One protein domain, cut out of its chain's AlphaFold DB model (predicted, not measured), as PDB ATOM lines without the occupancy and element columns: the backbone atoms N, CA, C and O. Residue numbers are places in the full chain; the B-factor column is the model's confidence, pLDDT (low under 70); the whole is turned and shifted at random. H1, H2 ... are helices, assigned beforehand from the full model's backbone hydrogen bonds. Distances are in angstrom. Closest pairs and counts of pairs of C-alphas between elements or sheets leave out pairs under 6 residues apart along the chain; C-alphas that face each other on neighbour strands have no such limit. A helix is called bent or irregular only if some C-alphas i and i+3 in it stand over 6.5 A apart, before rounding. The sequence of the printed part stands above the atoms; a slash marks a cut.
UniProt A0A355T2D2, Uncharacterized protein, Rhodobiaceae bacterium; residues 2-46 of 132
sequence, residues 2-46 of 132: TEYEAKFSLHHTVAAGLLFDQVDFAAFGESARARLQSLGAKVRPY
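AT A GLANCE: This is residues 2 to 46 of the 132 residues of an uncharacterized protein of Rhodobiaceae bacterium (UniProt A0A355T2D2). Two longer helices, H2 and H4, pack on each other about perpendicular; two short helices, H1 and H3, meet beside them, and residues 41 to 46 form a tail. The 45 printed residues hold four named helices, H1 to H4 in chain order, and no named strand: all helix. The whole is compact, radius of gyration of the C-alphas 9.3 A, spanning 26 by 21 by 15 A.

IN THESE COORDINATES: H1, residues 3 to 7, begins at C-alpha 3 (191.208, 322.426, 237.658). H2, residues 10 to 19, is 14.2 A long. H3 is residues 25 to 28. H4, residues 30 to 40, is 14.4 A long, ends at C-alpha 40 (196.682, 310.149, 242.374) and is irregular: C-alphas 35 and 38 are 7.3 A apart.

HOW THE PARTS SIT: H1 touches H3; their closest C-alphas, of Glu 3 and Phe 28, are 5.4 A apart. H2 touches H4, about perpendicular at 82 degrees; their closest C-alphas, of His 11 and Gly 40, are 4.5 A apart. Every O i to N i+4 pair is within hydrogen-bond range in H1 and H2, 5 of 7 in H4; H3 is too short for one.

THE WHOLE: The C-alphas farthest apart, of Ser 31 and Tyr 46, are 27.5 A apart. The printed part has no cut, its three links between helices are tight, and no printed residue is under pLDDT 70.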
ATOM      1  N   THR A   2     191.245 322.262 242.597       96.75
ATOM      2  CA  THR A   2     190.613 322.909 241.432       96.75
ATOM      3  C   THR A   2     191.183 322.367 240.113       96.75
ATOM      4  O   THR A   2     192.140 321.593 240.123       96.75
ATOM      5  N   GLU A   3     190.609 322.749 238.966       96.81
ATOM      6  CA  GLU A   3     191.208 322.426 237.658       96.81
ATOM      7  C   GLU A   3     192.617 323.023 237.522       96.81
ATOM      8  O   GLU A   3     193.539 322.345 237.075       96.81
ATOM      9  N   TYR A   4     192.799 324.278 237.943       96.81
ATOM     10  CA  TYR A   4     194.097 324.944 237.878       96.81
ATOM     11  C   TYR A   4     195.143 324.211 238.726       96.81
ATOM     12  O   TYR A   4     196.214 323.883 238.232       96.81
ATOM     13  N   GLU A   5     194.808 323.856 239.968       97.38
ATOM     14  CA  GLU A   5     195.702 323.087 240.848       97.38
ATOM     15  C   GLU A   5     196.056 321.707 240.264       97.38
ATOM     16  O   GLU A   5     197.179 321.236 240.434       97.38
ATOM     17  N   ALA A   6     195.132 321.069 239.537       97.62
ATOM     18  CA  ALA A   6     195.379 319.779 238.896       97.62
ATOM     19  C   ALA A   6     196.462 319.853 237.807       97.62
ATOM     20  O   ALA A   6     197.256 318.920 237.685       97.62
ATOM     21  N   LYS A   7     196.544 320.967 237.066       97.00
ATOM     22  CA  LYS A   7     197.573 321.195 236.031       97.00
ATOM     23  C   LYS A   7     198.990 321.279 236.616       97.00
ATOM     24  O   LYS A   7     199.948 320.954 235.923       97.00
ATOM     25  N   PHE A   8     199.119 321.634 237.896       96.94
ATOM     26  CA  PHE A   8     200.395 321.739 238.618       96.94
ATOM     27  C   PHE A   8     200.629 320.597 239.623       96.94
ATOM     28  O   PHE A   8     201.513 320.680 240.475       96.94
ATOM     29  N   SER A   9     199.859 319.510 239.541       97.94
ATOM     30  CA  SER A   9     199.957 318.376 240.460       97.94
ATOM     31  C   SER A   9     200.541 317.146 239.769       97.94
ATOM     32  O   SER A   9     199.849 316.492 238.992       97.94
ATOM     33  N   LEU A  10     201.776 316.759 240.126       97.19
ATOM     34  CA  LEU A  10     202.394 315.502 239.656       97.19
ATOM     35  C   LEU A  10     201.531 314.273 239.969       97.19
ATOM     36  O   LEU A  10     201.473 313.326 239.192       97.19
ATOM     37  N   HIS A  11     200.823 314.294 241.099       98.31
ATOM     38  CA  HIS A  11     199.924 313.212 241.493       98.31
ATOM     39  C   HIS A  11     198.775 313.048 240.495       98.31
ATOM     40  O   HIS A  11     198.428 311.927 240.128       98.31
ATOM     41  N   HIS A  12     198.189 314.164 240.052       98.50
ATOM     42  CA  HIS A  12     197.097 314.155 239.084       98.50
ATOM     43  C   HIS A  12     197.600 313.847 237.677       98.50
ATOM     44  O   HIS A  12     197.027 312.996 237.007       98.50
ATOM     45  N   THR A  13     198.676 314.500 237.232       97.88
ATOM     46  CA  THR A  13     199.174 314.372 235.856       97.88
ATOM     47  C   THR A  13     199.705 312.969 235.566       97.88
ATOM     48  O   THR A  13     199.398 312.417 234.512       97.88
ATOM     49  N   VAL A  14     200.401 312.339 236.521       97.56
ATOM     50  CA  VAL A  14     200.816 310.931 236.403       97.56
ATOM     51  C   VAL A  14     199.597 310.010 236.376       97.56
ATOM     52  O   VAL A  14     199.518 309.132 235.525       97.56
ATOM     53  N   ALA A  15     198.614 310.215 237.259       98.19
ATOM     54  CA  ALA A  15     197.400 309.399 237.256       98.19
ATOM     55  C   ALA A  15     196.618 309.525 235.935       98.19
ATOM     56  O   ALA A  15     196.129 308.519 235.423       98.19
ATOM     57  N   ALA A  16     196.523 310.734 235.377       98.19
ATOM     58  CA  ALA A  16     195.881 310.987 234.092       98.19
ATOM     59  C   ALA A  16     196.606 310.261 232.952       98.19
ATOM     60  O   ALA A  16     195.960 309.541 232.198       98.19
ATOM     61  N   GLY A  17     197.939 310.373 232.882       96.94
ATOM     62  CA  GLY A  17     198.746 309.697 231.861       96.94
ATOM     63  C   GLY A  17     198.731 308.166 231.944       96.94
ATOM     64  O   GLY A  17     199.062 307.505 230.968       96.94
ATOM     65  N   LEU A  18     198.341 307.593 233.087       96.25
ATOM     66  CA  LEU A  18     198.168 306.146 233.246       96.25
ATOM     67  C   LEU A  18     196.771 305.646 232.859       96.25
ATOM     68  O   LEU A  18     196.629 304.476 232.515       96.25
ATOM     69  N   LEU A  19     195.734 306.477 233.006       96.31
ATOM     70  CA  LEU A  19     194.338 306.040 232.880       96.31
ATOM     71  C   LEU A  19     193.660 306.507 231.590       96.31
ATOM     72  O   LEU A  19     192.638 305.932 231.209       96.31
ATOM     73  N   PHE A  20     194.172 307.560 230.963       96.44
ATOM     74  CA  PHE A  20     193.620 308.110 229.735       96.44
ATOM     75  C   PHE A  20     194.570 307.872 228.569       96.44
ATOM     76  O   PHE A  20     195.777 308.057 228.703       96.44
ATOM     77  N   ASP A  21     194.000 307.532 227.413       93.06
ATOM     78  CA  ASP A  21     194.755 307.382 226.165       93.06
ATOM     79  C   ASP A  21     195.377 308.715 225.719       93.06
ATOM     80  O   ASP A  21     196.432 308.746 225.090       93.06
ATOM     81  N   GLN A  22     194.731 309.830 226.078       91.12
ATOM     82  CA  GLN A  22     195.194 311.182 225.802       91.12
ATOM     83  C   GLN A  22     194.976 312.093 227.018       91.12
ATOM     84  O   GLN A  22     193.932 312.056 227.668       91.12
ATOM     85  N   VAL A  23     195.968 312.941 227.305       93.88
ATOM     86  CA  VAL A  23     195.887 313.977 228.344       93.88
ATOM     87  C   VAL A  23     195.656 315.330 227.670       93.88
ATOM     88  O   VAL A  23     196.595 315.976 227.212       93.88
ATOM     89  N   ASP A  24     194.393 315.740 227.592       92.62
ATOM     90  CA  ASP A  24     193.939 317.016 227.030       92.62
ATOM     91  C   ASP A  24     193.233 317.881 228.097       92.62
ATOM     92  O   ASP A  24     193.384 317.655 229.299       92.62
ATOM     93  N   PHE A  25     192.451 318.884 227.684       93.12
ATOM     94  CA  PHE A  25     191.691 319.733 228.606       93.12
ATOM     95  C   PHE A  25     190.714 318.940 229.488       93.12
ATOM     96  O   PHE A  25     190.585 319.231 230.683       93.12
ATOM     97  N   ALA A  26     190.061 317.908 228.944       94.12
ATOM     98  CA  ALA A  26     189.079 317.117 229.678       94.12
ATOM     99  C   ALA A  26     189.725 316.325 230.825       94.12
ATOM    100  O   ALA A  26     189.086 316.128 231.862       94.12
ATOM    101  N   ALA A  27     191.008 315.959 230.703       96.94
ATOM    102  CA  ALA A  27     191.760 315.271 231.754       96.94
ATOM    103  C   ALA A  27     191.920 316.085 233.058       96.94
ATOM    104  O   ALA A  27     192.263 315.515 234.099       96.94
ATOM    105  N   PHE A  28     191.646 317.395 233.042       97.50
ATOM    106  CA  PHE A  28     191.719 318.275 234.221       97.50
ATOM    107  C   PHE A  28     190.347 318.760 234.718       97.50
ATOM    108  O   PHE A  28     190.247 319.327 235.814       97.50
ATOM    109  N   GLY A  29     189.282 318.488 233.958       97.19
ATOM    110  CA  GLY A  29     187.910 318.825 234.322       97.19
ATOM    111  C   GLY A  29     187.429 318.107 235.589       97.19
ATOM    112  O   GLY A  29     188.072 317.199 236.120       97.19
ATOM    113  N   GLU A  30     186.269 318.514 236.102       98.00
ATOM    114  CA  GLU A  30     185.720 317.998 237.365       98.00
ATOM    115  C   GLU A  30     185.557 316.472 237.388       98.00
ATOM    116  O   GLU A  30     186.044 315.818 238.313       98.00
ATOM    117  N   SER A  31     184.951 315.900 236.344       97.50
ATOM    118  CA  SER A  31     184.748 314.449 236.227       97.50
ATOM    119  C   SER A  31     186.075 313.677 236.250       97.50
ATOM    120  O   SER A  31     186.222 312.694 236.982       97.50
ATOM    121  N   ALA A  32     187.087 314.160 235.520       98.00
ATOM    122  CA  ALA A  32     188.411 313.546 235.506       98.00
ATOM    123  C   ALA A  32     189.101 313.646 236.874       98.00
ATOM    124  O   ALA A  32     189.625 312.648 237.366       98.00
ATOM    125  N   ARG A  33     189.042 314.808 237.540       98.00
ATOM    126  CA  ARG A  33     189.581 314.987 238.902       98.00
ATOM    127  C   ARG A  33     188.951 314.024 239.906       98.00
ATOM    128  O   ARG A  33     189.678 313.428 240.699       98.00
ATOM    129  N   ALA A  34     187.635 313.826 239.851       98.00
ATOM    130  CA  ALA A  34     186.950 312.859 240.708       98.00
ATOM    131  C   ALA A  34     187.410 311.418 240.418       98.00
ATOM    132  O   ALA A  34     187.773 310.681 241.335       98.00
ATOM    133  N   ARG A  35     187.476 311.031 239.137       98.00
ATOM    134  CA  ARG A  35     187.900 309.687 238.708       98.00
ATOM    135  C   ARG A  35     189.347 309.365 239.096       98.00
ATOM    136  O   ARG A  35     189.645 308.232 239.472       98.00
ATOM    137  N   LEU A  36     190.242 310.346 239.011       98.38
ATOM    138  CA  LEU A  36     191.679 310.161 239.225       98.38
ATOM    139  C   LEU A  36     192.103 310.233 240.696       98.38
ATOM    140  O   LEU A  36     193.206 309.793 241.021       98.38
ATOM    141  N   GLN A  37     191.244 310.720 241.598       97.38
ATOM    142  CA  GLN A  37     191.582 310.971 243.004       97.38
ATOM    143  C   GLN A  37     192.238 309.764 243.698       97.38
ATOM    144  O   GLN A  37     193.280 309.901 244.343       97.38
ATOM    145  N   SER A  38     191.656 308.571 243.545       97.62
ATOM    146  CA  SER A  38     192.147 307.353 244.209       97.62
ATOM    147  C   SER A  38     193.495 306.862 243.670       97.62
ATOM    148  O   SER A  38     194.286 306.288 244.423       97.62
ATOM    149  N   LEU A  39     193.772 307.084 242.380       97.44
ATOM    150  CA  LEU A  39     195.043 306.726 241.752       97.44
ATOM    151  C   LEU A  39     196.117 307.766 242.080       97.44
ATOM    152  O   LEU A  39     197.210 307.393 242.497       97.44
ATOM    153  N   GLY A  40     195.784 309.057 241.998       97.69
ATOM    154  CA  GLY A  40     196.682 310.149 242.374       97.69
ATOM    155  C   GLY A  40     197.155 310.043 243.826       97.69
ATOM    156  O   GLY A  40     198.332 310.248 244.108       97.69
ATOM    157  N   ALA A  41     196.288 309.591 244.740       97.88
ATOM    158  CA  ALA A  41     196.643 309.337 246.138       97.88
ATOM    159  C   ALA A  41     197.690 308.221 246.342       97.88
ATOM    160  O   ALA A  41     198.218 308.080 247.448       97.88
ATOM    161  N   LYS A  42     198.011 307.428 245.311       98.06
ATOM    162  CA  LYS A  42     199.062 306.394 245.336       98.06
ATOM    163  C   LYS A  42     200.382 306.868 244.734       98.06
ATOM    164  O   LYS A  42     201.400 306.224 244.959       98.06
ATOM    165  N   VAL A  43     200.383 307.983 244.005       98.38
ATOM    166  CA  VAL A  43     201.598 308.555 243.416       98.38
ATOM    167  C   VAL A  43     202.488 309.099 244.536       98.38
ATOM    168  O   VAL A  43     202.003 309.732 245.474       98.38
ATOM    169  N   ARG A  44     203.789 308.813 244.477       98.06
ATOM    170  CA  ARG A  44     204.789 309.266 245.456       98.06
ATOM    171  C   ARG A  44     205.968 309.894 244.710       98.06
ATOM    172  O   ARG A  44     206.888 309.169 244.340       98.06
ATOM    173  N   PRO A  45     205.934 311.207 244.443       97.44
ATOM    174  CA  PRO A  45     207.050 311.898 243.816       97.44
ATOM    175  C   PRO A  45     208.246 311.961 244.767       97.44
ATOM    176  O   PRO A  45     208.084 312.204 245.963       97.44
ATOM    177  N   TYR A  46     209.442 311.792 244.225       96.81
ATOM    178  CA  TYR A  46     210.702 312.043 244.915       96.81
ATOM    179  C   TYR A  46     211.722 312.560 243.903       96.81
ATOM    180  O   TYR A  46     211.567 312.375 242.696       96.81
TER     181      TYR A  46